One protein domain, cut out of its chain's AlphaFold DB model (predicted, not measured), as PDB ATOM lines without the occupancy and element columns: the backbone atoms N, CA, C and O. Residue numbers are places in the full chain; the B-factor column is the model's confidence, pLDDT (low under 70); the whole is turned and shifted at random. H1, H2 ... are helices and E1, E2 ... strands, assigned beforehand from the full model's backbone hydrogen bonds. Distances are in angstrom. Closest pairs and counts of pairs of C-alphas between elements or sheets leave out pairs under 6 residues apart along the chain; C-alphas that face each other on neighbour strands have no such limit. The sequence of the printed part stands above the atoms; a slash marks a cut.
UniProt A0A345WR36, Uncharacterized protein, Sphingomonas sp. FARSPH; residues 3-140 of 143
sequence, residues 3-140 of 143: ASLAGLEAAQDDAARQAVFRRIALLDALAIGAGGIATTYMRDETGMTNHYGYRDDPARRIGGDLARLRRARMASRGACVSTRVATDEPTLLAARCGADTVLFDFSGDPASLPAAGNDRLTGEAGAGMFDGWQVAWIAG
ATOM      1  N   ALA A   3      24.901 -42.346 -19.119       80.94
ATOM      2  CA  ALA A   3      26.280 -41.957 -19.421       80.94
ATOM      3  C   ALA A   3      27.208 -41.894 -18.197       80.94
ATOM      4  O   ALA A   3      28.352 -42.340 -18.261       80.94
ATOM      5  N   SER A   4      26.718 -41.393 -17.061       82.56
ATOM      6  CA  SER A   4      27.481 -41.403 -15.803       82.56
ATOM      7  C   SER A   4      27.785 -42.819 -15.336       82.56
ATOM      8  O   SER A   4      28.909 -43.106 -14.943       82.56
ATOM      9  N   LEU A   5      26.790 -43.709 -15.411       84.12
ATOM     10  CA  LEU A   5      26.939 -45.111 -15.019       84.12
ATOM     11  C   LEU A   5      27.819 -45.892 -16.002       84.12
ATOM     12  O   LEU A   5      28.563 -46.772 -15.587       84.12
ATOM     13  N   ALA A   6      27.784 -45.535 -17.286       85.06
ATOM     14  CA  ALA A   6      28.662 -46.092 -18.311       85.06
ATOM     15  C   ALA A   6      30.127 -45.624 -18.172       85.06
ATOM     16  O   ALA A   6      31.016 -46.206 -18.799       85.06
ATOM     17  N   GLY A   7      30.384 -44.614 -17.326       87.38
ATOM     18  CA  GLY A   7      31.719 -44.158 -16.935       87.38
ATOM     19  C   GLY A   7      32.160 -42.824 -17.542       87.38
ATOM     20  O   GLY A   7      33.337 -42.487 -17.441       87.38
ATOM     21  N   LEU A   8      31.259 -42.048 -18.158       87.69
ATOM     22  CA  LEU A   8      31.637 -40.841 -18.914       87.69
ATOM     23  C   LEU A   8      32.265 -39.763 -18.021       87.69
ATOM     24  O   LEU A   8      33.145 -39.033 -18.461       87.69
ATOM     25  N   GLU A   9      31.846 -39.695 -16.756       86.81
ATOM     26  CA  GLU A   9      32.373 -38.752 -15.756       86.81
ATOM     27  C   GLU A   9      33.808 -39.084 -15.318       86.81
ATOM     28  O   GLU A   9      34.529 -38.201 -14.861       86.81
ATOM     29  N   ALA A  10      34.226 -40.342 -15.466       88.44
ATOM     30  CA  ALA A  10      35.552 -40.815 -15.077       88.44
ATOM     31  C   ALA A  10      36.540 -40.875 -16.258       88.44
ATOM     32  O   ALA A  10      37.737 -41.063 -16.046       88.44
ATOM     33  N   ALA A  11      36.060 -40.725 -17.497       91.44
ATOM     34  CA  ALA A  11      36.886 -40.813 -18.695       91.44
ATOM     35  C   ALA A  11      37.808 -39.589 -18.837       91.44
ATOM     36  O   ALA A  11      37.350 -38.455 -19.010       91.44
ATOM     37  N   GLN A  12      39.122 -39.822 -18.790       91.81
ATOM     38  CA  GLN A  12      40.120 -38.748 -18.820       91.81
ATOM     39  C   GLN A  12      40.602 -38.413 -20.236       91.81
ATOM     40  O   GLN A  12      40.882 -37.249 -20.526       91.81
ATOM     41  N   ASP A  13      40.600 -39.394 -21.137       91.62
ATOM     42  CA  ASP A  13      41.048 -39.265 -22.523       91.62
ATOM     43  C   ASP A  13      39.958 -39.665 -23.536       91.62
ATOM     44  O   ASP A  13      38.870 -40.135 -23.185       91.62
ATOM     45  N   ASP A  14      40.237 -39.421 -24.816       88.19
ATOM     46  CA  ASP A  14      39.279 -39.647 -25.901       88.19
ATOM     47  C   ASP A  14      39.042 -41.133 -26.180       88.19
ATOM     48  O   ASP A  14      37.931 -41.518 -26.547       88.19
ATOM     49  N   ALA A  15      40.038 -41.987 -25.932       88.50
ATOM     50  CA  ALA A  15      39.884 -43.434 -26.048       88.50
ATOM     51  C   ALA A  15      38.903 -43.968 -24.990       88.50
ATOM     52  O   ALA A  15      37.985 -44.730 -25.306       88.50
ATOM     53  N   ALA A  16      39.029 -43.501 -23.747       83.56
ATOM     54  CA  ALA A  16      38.117 -43.806 -22.657       83.56
ATOM     55  C   ALA A  16      36.708 -43.264 -22.934       83.56
ATOM     56  O   ALA A  16      35.731 -43.975 -22.701       83.56
ATOM     57  N   ARG A  17      36.570 -42.045 -23.482       88.31
ATOM     58  CA  ARG A  17      35.255 -41.498 -23.886       88.31
ATOM     59  C   ARG A  17      34.601 -42.340 -24.970       88.31
ATOM     60  O   ARG A  17      33.416 -42.648 -24.862       88.31
ATOM     61  N   GLN A  18      35.371 -42.769 -25.966       86.62
ATOM     62  CA  GLN A  18      34.864 -43.619 -27.034       86.62
ATOM     63  C   GLN A  18      34.361 -44.964 -26.491       86.62
ATOM     64  O   GLN A  18      33.266 -45.397 -26.852       86.62
ATOM     65  N   ALA A  19      35.093 -45.588 -25.562       87.62
ATOM     66  CA  ALA A  19      34.648 -46.814 -24.897       87.62
ATOM     67  C   ALA A  19      33.327 -46.614 -24.131       87.62
ATOM     68  O   ALA A  19      32.452 -47.479 -24.146       87.62
ATOM     69  N   VAL A  20      33.146 -45.454 -23.498       88.19
ATOM     70  CA  VAL A  20      31.894 -45.120 -22.814       88.19
ATOM     71  C   VAL A  20      30.734 -44.925 -23.794       88.19
ATOM     72  O   VAL A  20      29.649 -45.449 -23.550       88.19
ATOM     73  N   PHE A  21      30.928 -44.209 -24.903       86.62
ATOM     74  CA  PHE A  21      29.866 -44.011 -25.900       86.62
ATOM     75  C   PHE A  21      29.380 -45.323 -26.491       86.62
ATOM     76  O   PHE A  21      28.179 -45.524 -26.670       86.62
ATOM     77  N   ARG A  22      30.310 -46.242 -26.726       88.12
ATOM     78  CA  ARG A  22      29.978 -47.573 -27.199       88.12
ATOM     79  C   ARG A  22      29.160 -48.348 -26.137       88.12
ATOM     80  O   ARG A  22      28.089 -48.846 -26.466       88.12
ATOM     81  N   ARG A  23      29.514 -48.308 -24.836       88.44
ATOM     82  CA  ARG A  23      28.685 -48.908 -23.749       88.44
ATOM     83  C   ARG A  23      27.244 -48.401 -23.740       88.44
ATOM     84  O   ARG A  23      26.313 -49.178 -23.547       88.44
ATOM     85  N   ILE A  24      27.070 -47.091 -23.912       85.25
ATOM     86  CA  ILE A  24      25.752 -46.444 -23.950       85.25
ATOM     87  C   ILE A  24      24.954 -46.969 -25.146       85.25
ATOM     88  O   ILE A  24      23.836 -47.453 -24.969       85.25
ATOM     89  N   ALA A  25      25.556 -46.943 -26.340       86.12
ATOM     90  CA  ALA A  25      24.928 -47.435 -27.561       86.12
ATOM     91  C   ALA A  25      24.484 -48.897 -27.423       86.12
ATOM     92  O   ALA A  25      23.382 -49.249 -27.841       86.12
ATOM     93  N   LEU A  26      25.304 -49.728 -26.782       87.81
ATOM     94  CA  LEU A  26      24.989 -51.122 -26.512       87.81
ATOM     95  C   LEU A  26      23.775 -51.312 -25.596       87.81
ATOM     96  O   LEU A  26      22.896 -52.116 -25.911       87.81
ATOM     97  N   LEU A  27      23.683 -50.566 -24.496       85.06
ATOM     98  CA  LEU A  27      22.553 -50.682 -23.568       85.06
ATOM     99  C   LEU A  27      21.238 -50.216 -24.212       85.06
ATOM    100  O   LEU A  27      20.199 -50.855 -24.026       85.06
ATOM    101  N   ASP A  28      21.286 -49.160 -25.024       79.69
ATOM    102  CA  ASP A  28      20.121 -48.691 -25.779       79.69
ATOM    103  C   ASP A  28      19.699 -49.687 -26.853       79.69
ATOM    104  O   ASP A  28      18.512 -49.978 -27.036       79.69
ATOM    105  N   ALA A  29      20.670 -50.244 -27.565       81.94
ATOM    106  CA  ALA A  29      20.370 -51.177 -28.621       81.94
ATOM    107  C   ALA A  29      19.806 -52.493 -28.058       81.94
ATOM    108  O   ALA A  29      18.909 -53.056 -28.683       81.94
ATOM    109  N   LEU A  30      20.230 -52.936 -26.866       83.56
ATOM    110  CA  LEU A  30      19.626 -54.074 -26.164       83.56
ATOM    111  C   LEU A  30      18.132 -53.834 -25.912       83.56
ATOM    112  O   LEU A  30      17.294 -54.668 -26.263       83.56
ATOM    113  N   ALA A  31      17.789 -52.672 -25.349       80.50
ATOM    114  CA  ALA A  31      16.405 -52.299 -25.064       80.50
ATOM    115  C   ALA A  31      15.555 -52.195 -26.344       80.50
ATOM    116  O   ALA A  31      14.368 -52.523 -26.343       80.50
ATOM    117  N   ILE A  32      16.160 -51.765 -27.453       79.06
ATOM    118  CA  ILE A  32      15.505 -51.679 -28.761       79.06
ATOM    119  C   ILE A  32      15.349 -53.064 -29.407       79.06
ATOM    120  O   ILE A  32      14.294 -53.366 -29.977       79.06
ATOM    121  N   GLY A  33      16.370 -53.911 -29.322       76.00
ATOM    122  CA  GLY A  33      16.439 -55.221 -29.965       76.00
ATOM    123  C   GLY A  33      15.600 -56.304 -29.287       76.00
ATOM    124  O   GLY A  33      15.181 -57.230 -29.972       76.00
ATOM    125  N   ALA A  34      15.285 -56.168 -27.994       76.31
ATOM    126  CA  ALA A  34      14.548 -57.152 -27.183       76.31
ATOM    127  C   ALA A  34      13.036 -57.294 -27.498       76.31
ATOM    128  O   ALA A  34      12.311 -58.009 -26.806       76.31
ATOM    129  N   GLY A  35      12.533 -56.633 -28.545       58.09
ATOM    130  CA  GLY A  35      11.108 -56.647 -28.893       58.09
ATOM    131  C   GLY A  35      10.237 -55.782 -27.964       58.09
ATOM    132  O   GLY A  35      10.659 -55.339 -26.903       58.09
ATOM    133  N   GLY A  36       9.009 -55.470 -28.392       72.69
ATOM    134  CA  GLY A  36       8.086 -54.611 -27.625       72.69
ATOM    135  C   GLY A  36       8.333 -53.098 -27.758       72.69
ATOM    136  O   GLY A  36       8.870 -52.622 -28.765       72.69
ATOM    137  N   ILE A  37       7.871 -52.312 -26.780       73.00
ATOM    138  CA  ILE A  37       8.071 -50.853 -26.751       73.00
ATOM    139  C   ILE A  37       9.379 -50.561 -26.017       73.00
ATOM    140  O   ILE A  37       9.445 -50.642 -24.795       73.00
ATOM    141  N   ALA A  38      10.405 -50.184 -26.776       74.00
ATOM    142  CA  ALA A  38      11.664 -49.717 -26.217       74.00
ATOM    143  C   ALA A  38      11.475 -48.312 -25.633       74.00
ATOM    144  O   ALA A  38      11.456 -47.311 -26.358       74.00
ATOM    145  N   THR A  39      11.286 -48.235 -24.319       76.38
ATOM    146  CA  THR A  39      11.242 -46.962 -23.604       76.38
ATOM    147  C   THR A  39      12.664 -46.501 -23.359       76.38
ATOM    148  O   THR A  39      13.347 -46.974 -22.456       76.38
ATOM    149  N   THR A  40      13.109 -45.562 -24.174       68.38
ATOM    150  CA  THR A  40      14.337 -44.836 -23.901       68.38
ATOM    151  C   THR A  40      14.047 -43.740 -22.891       68.38
ATOM    152  O   THR A  40      13.080 -42.980 -23.026       68.38
ATOM    153  N   TYR A  41      14.868 -43.661 -21.850       73.56
ATOM    154  CA  TYR A  41      14.774 -42.559 -20.916       73.56
ATOM    155  C   TYR A  41      15.326 -41.329 -21.641       73.56
ATOM    156  O   TYR A  41      16.507 -41.286 -21.973       73.56
ATOM    157  N   MET A  42      14.449 -40.356 -21.938       76.75
ATOM    158  CA  MET A  42      14.816 -39.028 -22.473       76.75
ATOM    159  C   MET A  42      16.128 -38.597 -21.833       76.75
ATOM    160  O   MET A  42      16.189 -38.793 -20.634       76.75
ATOM    161  N   ARG A  43      17.101 -38.022 -22.545       68.38
ATOM    162  CA  ARG A  43      18.524 -37.765 -22.209       68.38
ATOM    163  C   ARG A  43      19.568 -38.854 -22.322       68.38
ATOM    164  O   ARG A  43      20.755 -38.530 -22.346       68.38
ATOM    165  N   ASP A  44      19.216 -40.115 -22.305       73.00
ATOM    166  CA  ASP A  44      20.298 -41.095 -22.351       73.00
ATOM    167  C   ASP A  44      21.005 -41.071 -23.720       73.00
ATOM    168  O   ASP A  44      22.197 -41.344 -23.822       73.00
ATOM    169  N   GLU A  45      20.330 -40.523 -24.725       71.44
ATOM    170  CA  GLU A  45      20.814 -40.445 -26.081       71.44
ATOM    171  C   GLU A  45      21.993 -39.488 -26.292       71.44
ATOM    172  O   GLU A  45      22.929 -39.863 -26.985       71.44
ATOM    173  N   THR A  46      22.009 -38.284 -25.701       75.75
ATOM    174  CA  THR A  46      23.097 -37.323 -25.968       75.75
ATOM    175  C   THR A  46      24.217 -37.433 -24.949       75.75
ATOM    176  O   THR A  46      24.938 -36.465 -24.699       75.75
ATOM    177  N   GLY A  47      24.311 -38.589 -24.294       70.44
ATOM    178  CA  GLY A  47      25.358 -38.876 -23.334       70.44
ATOM    179  C   GLY A  47      25.402 -37.890 -22.168       70.44
ATOM    180  O   GLY A  47      26.491 -37.623 -21.664       70.44
ATOM    181  N   MET A  48      24.270 -37.311 -21.726       77.75
ATOM    182  CA  MET A  48      24.356 -36.439 -20.552       77.75
ATOM    183  C   MET A  48      24.765 -37.247 -19.339       77.75
ATOM    184  O   MET A  48      24.119 -38.214 -18.929       77.75
ATOM    185  N   THR A  49      25.830 -36.760 -18.730       79.06
ATOM    186  CA  THR A  49      26.206 -37.093 -17.373       79.06
ATOM    187  C   THR A  49      25.182 -36.530 -16.396       79.06
ATOM    188  O   THR A  49      24.245 -35.816 -16.767       79.06
ATOM    189  N   ASN A  50      25.306 -36.888 -15.126       73.44
ATOM    190  CA  ASN A  50      24.369 -36.504 -14.097       73.44
ATOM    191  C   ASN A  50      24.301 -34.983 -14.040       73.44
ATOM    192  O   ASN A  50      25.286 -34.289 -13.810       73.44
ATOM    193  N   HIS A  51      23.097 -34.457 -14.232       65.06
ATOM    194  CA  HIS A  51      22.850 -33.046 -14.037       65.06
ATOM    195  C   HIS A  51      22.679 -32.807 -12.542       65.06
ATOM    196  O   HIS A  51      21.557 -32.823 -12.054       65.06
ATOM    197  N   TYR A  52      23.769 -32.613 -11.802       71.44
ATOM    198  CA  TYR A  52      23.710 -32.443 -10.345       71.44
ATOM    199  C   TYR A  52      22.968 -31.190  -9.886       71.44
ATOM    200  O   TYR A  52      22.633 -31.108  -8.711       71.44
ATOM    201  N   GLY A  53      22.621 -30.286 -10.806       58.19
ATOM    202  CA  GLY A  53      21.743 -29.158 -10.531       58.19
ATOM    203  C   GLY A  53      20.343 -29.560 -10.063       58.19
ATOM    204  O   GLY A  53      19.655 -28.691  -9.581       58.19
ATOM    205  N   TYR A  54      19.925 -30.841 -10.091       47.00
ATOM    206  CA  TYR A  54      18.723 -31.291  -9.349       47.00
ATOM    207  C   TYR A  54      18.854 -31.118  -7.829       47.00
ATOM    208  O   TYR A  54      17.852 -31.162  -7.118       47.00
ATOM    209  N   ARG A  55      20.085 -30.970  -7.330       56.56
ATOM    210  CA  ARG A  55      20.352 -30.568  -5.947       56.56
ATOM    211  C   ARG A  55      19.895 -29.130  -5.683       56.56
ATOM    212  O   ARG A  55      19.605 -28.818  -4.536       56.56
ATOM    213  N   ASP A  56      19.759 -28.333  -6.742       49.31
ATOM    214  CA  ASP A  56      19.459 -26.902  -6.697       49.31
ATOM    215  C   ASP A  56      18.135 -26.535  -7.415       49.31
ATOM    216  O   ASP A  56      17.520 -25.530  -7.075       49.31
ATOM    217  N   ASP A  57      17.664 -27.345  -8.373       47.91
ATOM    218  CA  ASP A  57      16.413 -27.199  -9.136       47.91
ATOM    219  C   ASP A  57      16.078 -28.497  -9.946       47.91
ATOM    220  O   ASP A  57      16.857 -28.912 -10.815       47.91
ATOM    221  N   PRO A  58      14.939 -29.184  -9.712       43.88
ATOM    222  CA  PRO A  58      14.674 -30.554 -10.184       43.88
ATOM    223  C   PRO A  58      14.476 -30.830 -11.694       43.88
ATOM    224  O   PRO A  58      14.218 -31.988 -12.042       43.88
ATOM    225  N   ALA A  59      14.540 -29.869 -12.627       45.12
ATOM    226  CA  ALA A  59      13.936 -30.071 -13.960       45.12
ATOM    227  C   ALA A  59      14.848 -29.859 -15.207       45.12
ATOM    228  O   ALA A  59      15.311 -28.757 -15.458       45.12
ATOM    229  N   ARG A  60      14.930 -30.906 -16.074       48.50
ATOM    230  CA  ARG A  60      14.986 -30.924 -17.588       48.50
ATOM    231  C   ARG A  60      16.232 -31.264 -18.422       48.50
ATOM    232  O   ARG A  60      17.329 -30.894 -18.026       48.50
ATOM    233  N   ARG A  61      15.961 -31.890 -19.612       48.84
ATOM    234  CA  ARG A  61      16.553 -33.057 -20.349       48.84
ATOM    235  C   ARG A  61      16.718 -32.885 -21.929       48.84
ATOM    236  O   ARG A  61      15.861 -32.251 -22.526       48.84
ATOM    237  N   ILE A  62      17.791 -33.452 -22.557       55.75
ATOM    238  CA  ILE A  62      18.267 -33.601 -23.990       55.75
ATOM    239  C   ILE A  62      17.524 -34.573 -24.931       55.75
ATOM    240  O   ILE A  62      16.982 -35.546 -24.443       55.75
ATOM    241  N   GLY A  63      17.573 -34.319 -26.260       49.34
ATOM    242  CA  GLY A  63      16.686 -34.907 -27.292       49.34
ATOM    243  C   GLY A  63      17.284 -35.430 -28.628       49.34
ATOM    244  O   GLY A  63      16.520 -35.891 -29.477       49.34
ATOM    245  N   GLY A  64      18.592 -35.299 -28.901       49.84
ATOM    246  CA  GLY A  64      19.158 -35.421 -30.266       49.84
ATOM    247  C   GLY A  64      19.342 -36.849 -30.800       49.84
ATOM    248  O   GLY A  64      18.872 -37.190 -31.888       49.84
ATOM    249  N   ASP A  65      19.997 -37.712 -30.037       55.44
ATOM    250  CA  ASP A  65      20.382 -39.052 -30.490       55.44
ATOM    251  C   ASP A  65      19.214 -40.070 -30.476       55.44
ATOM    252  O   ASP A  65      19.205 -41.021 -31.263       55.44
ATOM    253  N   LEU A  66      18.123 -39.800 -29.739       57.00
ATOM    254  CA  LEU A  66      16.882 -40.586 -29.780       57.00
ATOM    255  C   LEU A  66      16.263 -40.521 -31.156       57.00
ATOM    256  O   LEU A  66      15.598 -41.465 -31.582       57.00
ATOM    257  N   ALA A  67      16.473 -39.419 -31.873       63.19
ATOM    258  CA  ALA A  67      15.950 -39.271 -33.212       63.19
ATOM    259  C   ALA A  67      16.603 -40.260 -34.194       63.19
ATOM    260  O   ALA A  67      15.915 -40.734 -35.096       63.19
ATOM    261  N   ARG A  68      17.891 -40.609 -34.032       66.06
ATOM    262  CA  ARG A  68      18.578 -41.589 -34.901       66.06
ATOM    263  C   ARG A  68      18.107 -43.015 -34.624       66.06
ATOM    264  O   ARG A  68      17.694 -43.698 -35.559       66.06
ATOM    265  N   LEU A  69      18.057 -43.423 -33.357       62.72
ATOM    266  CA  LEU A  69      17.605 -44.763 -32.954       62.72
ATOM    267  C   LEU A  69      16.132 -45.022 -33.318       62.72
ATOM    268  O   LEU A  69      15.778 -46.095 -33.812       62.72
ATOM    269  N   ARG A  70      15.268 -44.007 -33.176       66.75
ATOM    270  CA  ARG A  70      13.863 -44.086 -33.613       66.75
ATOM    271  C   ARG A  70      13.733 -44.286 -35.126       66.75
ATOM    272  O   ARG A  70      12.856 -45.031 -35.554       66.75
ATOM    273  N   ARG A  71      14.602 -43.671 -35.942       71.38
ATOM    274  CA  ARG A  71      14.592 -43.862 -37.406       71.38
ATOM    275  C   ARG A  71      14.947 -45.292 -37.808       71.38
ATOM    276  O   ARG A  71      14.246 -45.854 -38.645       71.38
ATOM    277  N   ALA A  72      15.952 -45.895 -37.175       65.12
ATOM    278  CA  ALA A  72      16.321 -47.290 -37.427       65.12
ATOM    279  C   ALA A  72      15.166 -48.261 -37.100       65.12
ATOM    280  O   ALA A  72      14.813 -49.106 -37.922       65.12
ATOM    281  N   ARG A  73      14.485 -48.063 -35.959       68.12
ATOM    282  CA  ARG A  73      13.296 -48.844 -35.554       68.12
ATOM    283  C   ARG A  73      12.134 -48.746 -36.549       68.12
ATOM    284  O   ARG A  73      11.432 -49.725 -36.785       68.12
ATOM    285  N   MET A  74      11.895 -47.563 -37.112       68.88
ATOM    286  CA  MET A  74      10.857 -47.388 -38.136       68.88
ATOM    287  C   MET A  74      11.238 -48.105 -39.437       68.88
ATOM    288  O   MET A  74      10.394 -48.756 -40.050       68.88
ATOM    289  N   ALA A  75      12.515 -48.042 -39.829       72.31
ATOM    290  CA  ALA A  75      13.026 -48.714 -41.023       72.31
ATOM    291  C   ALA A  75      12.966 -50.251 -40.921       72.31
ATOM    292  O   ALA A  75      12.754 -50.918 -41.933       72.31
ATOM    293  N   SER A  76      13.073 -50.815 -39.714       60.94
ATOM    294  CA  SER A  76      12.940 -52.258 -39.464       60.94
ATOM    295  C   SER A  76      11.489 -52.766 -39.462       60.94
ATOM    296  O   SER A  76      11.244 -53.917 -39.108       60.94
ATOM    297  N   ARG A  77      10.512 -51.928 -39.843       64.19
ATOM    298  CA  ARG A  77       9.070 -52.246 -39.894       64.19
ATOM    299  C   ARG A  77       8.407 -52.559 -38.538       64.19
ATOM    300  O   ARG A  77       7.326 -53.143 -38.517       64.19
ATOM    301  N   GLY A  78       8.972 -52.095 -37.419       57.28
ATOM    302  CA  GLY A  78       8.315 -52.131 -36.102       57.28
ATOM    303  C   GLY A  78       8.616 -53.363 -35.230       57.28
ATOM    304  O   GLY A  78       9.580 -54.084 -35.463       57.28
ATOM    305  N   ALA A  79       7.834 -53.538 -34.152       55.66
ATOM    306  CA  ALA A  79       8.101 -54.485 -33.063       55.66
ATOM    307  C   ALA A  79       8.029 -55.955 -33.515       55.66
ATOM    308  O   ALA A  79       6.962 -56.482 -33.814       55.66
ATOM    309  N   CYS A  80       9.180 -56.618 -33.514       54.53
ATOM    310  CA  CYS A  80       9.330 -58.054 -33.712       54.53
ATOM    311  C   CYS A  80       9.383 -58.785 -32.355       54.53
ATOM    312  O   CYS A  80       9.713 -58.185 -31.327       54.53
ATOM    313  N   VAL A  81       9.126 -60.095 -32.352       64.44
ATOM    314  CA  VAL A  81       9.540 -60.968 -31.243       64.44
ATOM    315  C   VAL A  81      11.045 -61.171 -31.358       64.44
ATOM    316  O   VAL A  81      11.516 -61.715 -32.361       64.44
ATOM    317  N   SER A  82      11.797 -60.726 -30.352       66.88
ATOM    318  CA  SER A  82      13.236 -60.955 -30.319       66.88
ATOM    319  C   SER A  82      13.522 -62.395 -29.927       66.88
ATOM    320  O   SER A  82      13.056 -62.862 -28.886       66.88
ATOM    321  N   THR A  83      14.309 -63.095 -30.732       75.38
ATOM    322  CA  THR A  83      14.794 -64.439 -30.394       75.38
ATOM    323  C   THR A  83      16.301 -64.396 -30.232       75.38
ATOM    324  O   THR A  83      16.990 -63.781 -31.044       75.38
ATOM    325  N   ARG A  84      16.824 -65.012 -29.167       76.00
ATOM    326  CA  ARG A  84      18.273 -65.126 -28.980       76.00
ATOM    327  C   ARG A  84      18.850 -65.959 -30.122       76.00
ATOM    328  O   ARG A  84      18.339 -67.042 -30.400       76.00
ATOM    329  N   VAL A  85      19.912 -65.462 -30.739       79.44
ATOM    330  CA  VAL A  85      20.746 -66.231 -31.664       79.44
ATOM    331  C   VAL A  85      21.952 -66.723 -30.872       79.44
ATOM    332  O   VAL A  85      22.512 -65.975 -30.068       79.44
ATOM    333  N   ALA A  86      22.291 -68.002 -31.024       77.06
ATOM    334  CA  ALA A  86      23.487 -68.547 -30.398       77.06
ATOM    335  C   ALA A  86      24.718 -67.865 -31.005       77.06
ATOM    336  O   ALA A  86      24.828 -67.744 -32.223       77.06
ATOM    337  N   THR A  87      25.606 -67.395 -30.141       71.69
ATOM    338  CA  THR A  87      26.910 -66.847 -30.498       71.69
ATOM    339  C   THR A  87      27.962 -67.754 -29.878       71.69
ATOM    340  O   THR A  87      27.806 -68.189 -28.734       71.69
ATOM    341  N   ASP A  88      29.029 -68.032 -30.623       75.44
ATOM    342  CA  ASP A  88      30.188 -68.766 -30.097       75.44
ATOM    343  C   ASP A  88      31.101 -67.850 -29.257       75.44
ATOM    344  O   ASP A  88      32.002 -68.320 -28.565       75.44
ATOM    345  N   GLU A  89      30.816 -66.543 -29.265       74.56
ATOM    346  CA  GLU A  89      31.525 -65.512 -28.514       74.56
ATOM    347  C   GLU A  89      30.754 -65.110 -27.243       74.56
ATOM    348  O   GLU A  89      29.634 -64.592 -27.337       74.56
ATOM    349  N   PRO A  90      31.331 -65.295 -26.040       77.88
ATOM    350  CA  PRO A  90      30.629 -65.106 -24.769       77.88
ATOM    351  C   PRO A  90      30.304 -63.642 -24.452       77.88
ATOM    352  O   PRO A  90      29.447 -63.374 -23.608       77.88
ATOM    353  N   THR A  91      30.979 -62.697 -25.106       79.50
ATOM    354  CA  THR A  91      30.743 -61.257 -24.948       79.50
ATOM    355  C   THR A  91      29.746 -60.709 -25.962       79.50
ATOM    356  O   THR A  91      29.228 -59.611 -25.765       79.50
ATOM    357  N   LEU A  92      29.430 -61.474 -27.011       79.44
ATOM    358  CA  LEU A  92      28.450 -61.088 -28.013       79.44
ATOM    359  C   LEU A  92      27.074 -61.614 -27.631       79.44
ATOM    360  O   LEU A  92      26.848 -62.817 -27.498       79.44
ATOM    361  N   LEU A  93      26.113 -60.706 -27.534       83.50
ATOM    362  CA  LEU A  93      24.700 -61.045 -27.529       83.50
ATOM    363  C   LEU A  93      24.137 -60.770 -28.917       83.50
ATOM    364  O   LEU A  93      24.193 -59.644 -29.403       83.50
ATOM    365  N   ALA A  94      23.540 -61.785 -29.531       84.31
ATOM    366  CA  ALA A  94      22.804 -61.627 -30.773       84.31
ATOM    367  C   ALA A  94      21.305 -61.831 -30.533       84.31
ATOM    368  O   ALA A  94      20.868 -62.814 -29.921       84.31
ATOM    369  N   ALA A  95      20.509 -60.892 -31.031       83.75
ATOM    370  CA  ALA A  95      19.059 -60.956 -31.015       83.75
ATOM    371  C   ALA A  95      18.534 -60.826 -32.441       83.75
ATOM    372  O   ALA A  95      18.796 -59.846 -33.138       83.75
ATOM    373  N   ARG A  96      17.749 -61.808 -32.871       80.75
ATOM    374  CA  ARG A  96      17.046 -61.742 -34.144       80.75
ATOM    375  C   ARG A  96      15.785 -60.919 -33.978       80.75
ATOM    376  O   ARG A  96      14.969 -61.220 -33.105       80.75
ATOM    377  N   CYS A  97      15.609 -59.928 -34.840       74.19
ATOM    378  CA  CYS A  97      14.412 -59.115 -34.927       74.19
ATOM    379  C   CYS A  97      13.786 -59.227 -36.319       74.19
ATOM    380  O   CYS A  97      14.158 -58.524 -37.256       74.19
ATOM    381  N   GLY A  98      12.812 -60.129 -36.462       76.44
ATOM    382  CA  GLY A  98      12.221 -60.425 -37.766       76.44
ATOM    383  C   GLY A  98      13.240 -61.103 -38.680       76.44
ATOM    384  O   GLY A  98      13.692 -62.201 -38.367       76.44
ATOM    385  N   ALA A  99      13.569 -60.455 -39.799       76.25
ATOM    386  CA  ALA A  99      14.599 -60.914 -40.731       76.25
ATOM    387  C   ALA A  99      15.971 -60.286 -40.461       76.25
ATOM    388  O   ALA A  99      16.896 -60.600 -41.183       76.25
ATOM    389  N   ASP A 100      16.100 -59.390 -39.480       80.25
ATOM    390  CA  ASP A 100      17.364 -58.727 -39.168       80.25
ATOM    391  C   ASP A 100      18.000 -59.342 -37.914       80.25
ATOM    392  O   ASP A 100      17.306 -59.893 -37.052       80.25
ATOM    393  N   THR A 101      19.312 -59.180 -37.770       84.50
ATOM    394  CA  THR A 101      20.056 -59.576 -36.569       84.50
ATOM    395  C   THR A 101      20.721 -58.359 -35.946       84.50
ATOM    396  O   THR A 101      21.450 -57.628 -36.613       84.50
ATOM    397  N   VAL A 102      20.471 -58.139 -34.658       85.19
ATOM    398  CA  VAL A 102      21.122 -57.095 -33.865       85.19
ATOM    399  C   VAL A 102      22.169 -57.749 -32.979       85.19
ATOM    400  O   VAL A 102      21.865 -58.698 -32.254       85.19
ATOM    401  N   LEU A 103      23.396 -57.251 -33.061       85.06
ATOM    402  CA  LEU A 103      24.540 -57.739 -32.303       85.06
ATOM    403  C   LEU A 103      24.992 -56.667 -31.317       85.06
ATOM    404  O   LEU A 103      25.112 -55.499 -31.685       85.06
ATOM    405  N   PHE A 104      25.250 -57.088 -30.084       85.06
ATOM    406  CA  PHE A 104      25.745 -56.260 -28.989       85.06
ATOM    407  C   PHE A 104      27.037 -56.880 -28.469       85.06
ATOM    408  O   PHE A 104      27.007 -58.011 -27.983       85.06
ATOM    409  N   ASP A 105      28.151 -56.160 -28.547       85.12
ATOM    410  CA  ASP A 105      29.403 -56.598 -27.933       85.12
ATOM    411  C   ASP A 105      29.573 -55.990 -26.548       85.12
ATOM    412  O   ASP A 105      29.794 -54.800 -26.431       85.12
ATOM    413  N   PHE A 106      29.509 -56.792 -25.492       81.50
ATOM    414  CA  PHE A 106      29.699 -56.338 -24.112       81.50
ATOM    415  C   PHE A 106      31.173 -56.332 -23.667       81.50
ATOM    416  O   PHE A 106      31.448 -56.236 -22.468       81.50
ATOM    417  N   SER A 107      32.126 -56.475 -24.591       81.31
ATOM    418  CA  SER A 107      33.556 -56.445 -24.293       81.31
ATOM    419  C   SER A 107      34.176 -55.062 -24.509       81.31
ATOM    420  O   SER A 107      33.617 -54.200 -25.176       81.31
ATOM    421  N   GLY A 108      35.351 -54.830 -23.917       76.88
ATOM    422  CA  GLY A 108      36.180 -53.663 -24.237       76.88
ATOM    423  C   GLY A 108      37.110 -53.876 -25.428       76.88
ATOM    424  O   GLY A 108      37.754 -52.916 -25.850       76.88
ATOM    425  N   ASP A 109      37.158 -55.094 -25.960       78.69
ATOM    426  CA  ASP A 109      38.109 -55.522 -26.974       78.69
ATOM    427  C   ASP A 109      37.416 -55.651 -28.333       78.69
ATOM    428  O   ASP A 109      36.214 -55.888 -28.397       78.69
ATOM    429  N   PRO A 110      38.134 -55.483 -29.449       75.69
ATOM    430  CA  PRO A 110      37.531 -55.695 -30.749       75.69
ATOM    431  C   PRO A 110      37.101 -57.154 -30.952       75.69
ATOM    432  O   PRO A 110      37.877 -58.073 -30.685       75.69
ATOM    433  N   ALA A 111      35.899 -57.366 -31.483       71.38
ATOM    434  CA  ALA A 111      35.336 -58.690 -31.742       71.38
ATOM    435  C   ALA A 111      35.045 -58.881 -33.235       71.38
ATOM    436  O   ALA A 111      34.759 -57.926 -33.954       71.38
ATOM    437  N   SER A 112      35.100 -60.111 -33.740       72.19
ATOM    438  CA  SER A 112      34.708 -60.371 -35.131       72.19
ATOM    439  C   SER A 112      33.189 -60.449 -35.252       72.19
ATOM    440  O   SER A 112      32.536 -61.124 -34.460       72.19
ATOM    441  N   LEU A 113      32.623 -59.788 -36.263       67.50
ATOM    442  CA  LEU A 113      31.216 -59.961 -36.617       67.50
ATOM    443  C   LEU A 113      30.970 -61.387 -37.128       67.50
ATOM    444  O   LEU A 113      31.536 -61.759 -38.157       67.50
ATOM    445  N   PRO A 114      30.075 -62.165 -36.499       64.06
ATOM    446  CA  PRO A 114      29.713 -63.495 -36.984       64.06
ATOM    447  C   PRO A 114      28.747 -63.451 -38.182       64.06
ATOM    448  O   PRO A 114      28.331 -64.493 -38.673       64.06
ATOM    449  N   ALA A 115      28.354 -62.258 -38.640       61.91
ATOM    450  CA  ALA A 115      27.310 -62.053 -39.634       61.91
ATOM    451  C   ALA A 115      27.806 -61.210 -40.810       61.91
ATOM    452  O   ALA A 115      28.489 -60.216 -40.597       61.91
ATOM    453  N   ALA A 116      27.405 -61.564 -42.034       66.00
ATOM    454  CA  ALA A 116      27.590 -60.744 -43.230       66.00
ATOM    455  C   ALA A 116      26.246 -60.140 -43.675       66.00
ATOM    456  O   ALA A 116      25.232 -60.834 -43.715       66.00
ATOM    457  N   GLY A 117      26.229 -58.852 -44.023       72.81
ATOM    458  CA  GLY A 117      25.040 -58.134 -44.503       72.81
ATOM    459  C   GLY A 117      25.229 -56.620 -44.419       72.81
ATOM    460  O   GLY A 117      26.305 -56.171 -44.050       72.81
ATOM    461  N   ASN A 118      24.215 -55.818 -44.748       82.69
ATOM    462  CA  ASN A 118      24.306 -54.359 -44.575       82.69
ATOM    463  C   ASN A 118      23.930 -53.963 -43.148       82.69
ATOM    464  O   ASN A 118      22.846 -54.319 -42.678       82.69
ATOM    465  N   ASP A 119      24.783 -53.181 -42.491       83.62
ATOM    466  CA  ASP A 119      24.469 -52.576 -41.204       83.62
ATOM    467  C   ASP A 119      23.533 -51.377 -41.402       83.62
ATOM    468  O   ASP A 119      23.853 -50.400 -42.077       83.62
ATOM    469  N   ARG A 120      22.352 -51.427 -40.788       81.94
ATOM    470  CA  ARG A 120      21.356 -50.352 -40.855       81.94
ATOM    471  C   ARG A 120      21.739 -49.115 -40.046       81.94
ATOM    472  O   ARG A 120      21.128 -48.068 -40.260       81.94
ATOM    473  N   LEU A 121      22.679 -49.219 -39.101       78.50
ATOM    474  CA  LEU A 121      23.111 -48.079 -38.286       78.50
ATOM    475  C   LEU A 121      24.055 -47.159 -39.059       78.50
ATOM    476  O   LEU A 121      23.912 -45.937 -38.990       78.50
ATOM    477  N   THR A 122      24.990 -47.751 -39.801       77.38
ATOM    478  CA  THR A 122      26.023 -47.033 -40.560       77.38
ATOM    479  C   THR A 122      25.715 -46.934 -42.055       77.38
ATOM    480  O   THR A 122      26.138 -45.977 -42.696       77.38
ATOM    481  N   GLY A 123      24.937 -47.871 -42.606       74.81
ATOM    482  CA  GLY A 123      24.696 -48.014 -44.044       74.81
ATOM    483  C   GLY A 123      25.786 -48.802 -44.780       74.81
ATOM    484  O   GLY A 123      25.641 -49.042 -45.979       74.81
ATOM    485  N   GLU A 124      26.841 -49.214 -44.077       75.44
ATOM    486  CA  GLU A 124      27.996 -49.923 -44.623       75.44
ATOM    487  C   GLU A 124      27.788 -51.445 -44.631       75.44
ATOM    488  O   GLU A 124      26.881 -51.985 -43.987       75.44
ATOM    489  N   ALA A 125      28.654 -52.162 -45.352       71.19
ATOM    490  CA  ALA A 125      28.718 -53.614 -45.244       71.19
ATOM    491  C   ALA A 125      29.175 -53.993 -43.824       71.19
ATOM    492  O   ALA A 125      30.296 -53.702 -43.416       71.19
ATOM    493  N   GLY A 126      28.313 -54.669 -43.073       62.91
ATOM    494  CA  GLY A 126      28.576 -55.209 -41.743       62.91
ATOM    495  C   GLY A 126      29.425 -56.474 -41.790       62.91
ATOM    496  O   GLY A 126      29.045 -57.477 -41.205       62.91
ATOM    497  N   ALA A 127      30.545 -56.440 -42.510       61.34
ATOM    498  CA  ALA A 127      31.573 -57.470 -42.486       61.34
ATOM    499  C   ALA A 127      32.861 -56.839 -41.945       61.34
ATOM    500  O   ALA A 127      33.412 -55.933 -42.568       61.34
ATOM    501  N   GLY A 128      33.335 -57.292 -40.781       66.75
ATOM    502  CA  GLY A 128      34.570 -56.767 -40.201       66.75
ATOM    503  C   GLY A 128      34.677 -56.896 -38.687       66.75
ATOM    504  O   GLY A 128      33.966 -57.669 -38.045       66.75
ATOM    505  N   MET A 129      35.610 -56.131 -38.130       64.81
ATOM    506  CA  MET A 129      35.864 -56.047 -36.697       64.81
ATOM    507  C   MET A 129      34.873 -55.060 -36.066       64.81
ATOM    508  O   MET A 129      34.749 -53.926 -36.527       64.81
ATOM    509  N   PHE A 130      34.162 -55.487 -35.028       70.25
ATOM    510  CA  PHE A 130      33.573 -54.593 -34.039       70.25
ATOM    511  C   PHE A 130      34.688 -53.999 -33.208       70.25
ATOM    512  O   PHE A 130      35.580 -54.721 -32.777       70.25
ATOM    513  N   ASP A 131      34.600 -52.712 -32.922       70.69
ATOM    514  CA  ASP A 131      35.275 -52.168 -31.763       70.69
ATOM    515  C   ASP A 131      34.551 -52.598 -30.477       70.69
ATOM    516  O   ASP A 131      33.327 -52.735 -30.462       70.69
ATOM    517  N   GLY A 132      35.286 -52.710 -29.369       76.94
ATOM    518  CA  GLY A 132      34.706 -53.047 -28.067       76.94
ATOM    519  C   GLY A 132      33.536 -52.141 -27.688       76.94
ATOM    520  O   GLY A 132      33.675 -50.917 -27.760       76.94
ATOM    521  N   TRP A 133      32.425 -52.727 -27.243       75.25
ATOM    522  CA  TRP A 133      31.154 -52.078 -26.889       75.25
ATOM    523  C   TRP A 133      30.255 -51.689 -28.075       75.25
ATOM    524  O   TRP A 133      29.272 -50.969 -27.902       75.25
ATOM    525  N   GLN A 134      30.587 -52.101 -29.296       81.88
ATOM    526  CA  GLN A 134      29.841 -51.714 -30.491       81.88
ATOM    527  C   GLN A 134      28.510 -52.471 -30.651       81.88
ATOM    528  O   GLN A 134      28.283 -53.561 -30.120       81.88
ATOM    529  N   VAL A 135      27.619 -51.854 -31.431       83.81
ATOM    530  CA  VAL A 135      26.364 -52.430 -31.915       83.81
ATOM    531  C   VAL A 135      26.383 -52.435 -33.435       83.81
ATOM    532  O   VAL A 135      26.760 -51.430 -34.037       83.81
ATOM    533  N   ALA A 136      25.892 -53.510 -34.051       85.38
ATOM    534  CA  ALA A 136      25.476 -53.480 -35.454       85.38
ATOM    535  C   ALA A 136      24.087 -54.077 -35.629       85.38
ATOM    536  O   ALA A 136      23.669 -54.979 -34.897       85.38
ATOM    537  N   TRP A 137      23.380 -53.563 -36.631       85.31
ATOM    538  CA  TRP A 137      22.054 -54.021 -37.007       85.31
ATOM    539  C   TRP A 137      22.097 -54.544 -38.436       85.31
ATOM    540  O   TRP A 137      21.867 -53.810 -39.394       85.31
ATOM    541  N   ILE A 138      22.366 -55.835 -38.575       85.81
ATOM    542  CA  ILE A 138      22.562 -56.485 -39.866       85.81
ATOM    543  C   ILE A 138      21.207 -56.798 -40.500       85.81
ATOM    544  O   ILE A 138      20.363 -57.474 -39.906       85.81
ATOM    545  N   ALA A 139      20.987 -56.272 -41.704       83.81
ATOM    546  CA  ALA A 139      19.790 -56.529 -42.490       83.81
ATOM    547  C   ALA A 139      19.850 -57.908 -43.172       83.81
ATOM    548  O   ALA A 139      20.812 -58.196 -43.884       83.81
ATOM    549  N   GLY A 140      18.780 -58.697 -43.041       72.81
ATOM    550  CA  GLY A 140      18.661 -60.018 -43.671       72.81
ATOM    551  C   GLY A 140      19.082 -61.197 -42.783       72.81
ATOM    552  O   GLY A 140      19.674 -61.029 -41.716       72.81
TER     553      GLY A 140
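This is residues 3 to 140 of the 143 residues of an uncharacterized protein of Sphingomonas sp. FARSPH (UniProt A0A345WR36). A twisted sheet of four strands has one long helix, H2, running slantwise over one of its faces; away from this body a loop sticks out as a thin arm, its free part residues 52 to 58 with the short helix H3. H1 packs on H2, and H4 lies near the last residues of H2, off the sheet. The printed part has 138 residues, with H1, H2, H3, H4, E1, E2, E3 and E4 in that order along the chain; the sheet order is E1 E2 E3 E4, antiparallel throughout. The class is mixed, helices and strands, with 59 residues in named elements, under half of the printed part. The whole is compact, with a radius of gyration of the C-alphas of 15.6 A, yet elongated in outline, spanning 49 by 32 by 24 A.

E1, residues 82 to 85, E2, residues 92 to 97, E3, residues 100 to 105, and E4, residues 135 to 139, form a meander, each strand the antiparallel neighbour of the one before. Within hydrogen-bond range are N 85 and O 94 at 2.9 A between E1 and E2, N 97 and O 100 at 2.8 A between E2 and E3, and N 138 and O 101 at 2.8 A between E3 and E4. The sheet is only just strongly twisted, its C-alphas up to 4.1 A off the best plane. H2, residues 14 to 33, is on one face of it, making two layers, a helix layer and a sheet layer, at a height over the sheet of 8.2 A. On the local plane H2 stands at 38 degrees to E3, slantwise to the strands. The closest C-alphas of H2 and E4 are those of Leu 26 and Val 135, 5.7 A apart. H1, residues 3 to 6, touches H2 at its residues 20 to 24 alone, the closest C-alphas being those of Ala 6 and Val 20, 5.6 A apart. H4, residues 66 to 75, is close to H2 but not clearly touching: the closest C-alphas, of Ile 32 and Arg 73, are 7.7 A apart. H3, residues 52 to 55, is apart from H2 and H4. In H2 and H4 every O i to N i+4 pair is within hydrogen-bond range; H1 and H3 are too short for such a pair.

E2 measures 15.8 A from first to last C-alpha, E3 16.6 A, E4 13.1 A and E1 9.3 A. H2 measures 27.9 A, from C-alpha 14 at (39.279, -39.647, -25.901) to C-alpha 33 at (16.439, -55.221, -29.965), and H4 14.4 A. H1 begins with C-alpha 3 at (26.280, -41.957, -19.421), and E4 ends with C-alpha 139 at (19.790, -56.529, -42.490).

The two C-alphas farthest apart are those of Asp 56 and Ala 116, 50.5 A. The printed part has no cut. The links from H2 to H3, 18 residues, and from E3 to E4, 29 residues, are long. Mean pLDDT of the printed part is 74.1, and 40 residues are under 70, among them residues 53 to 70.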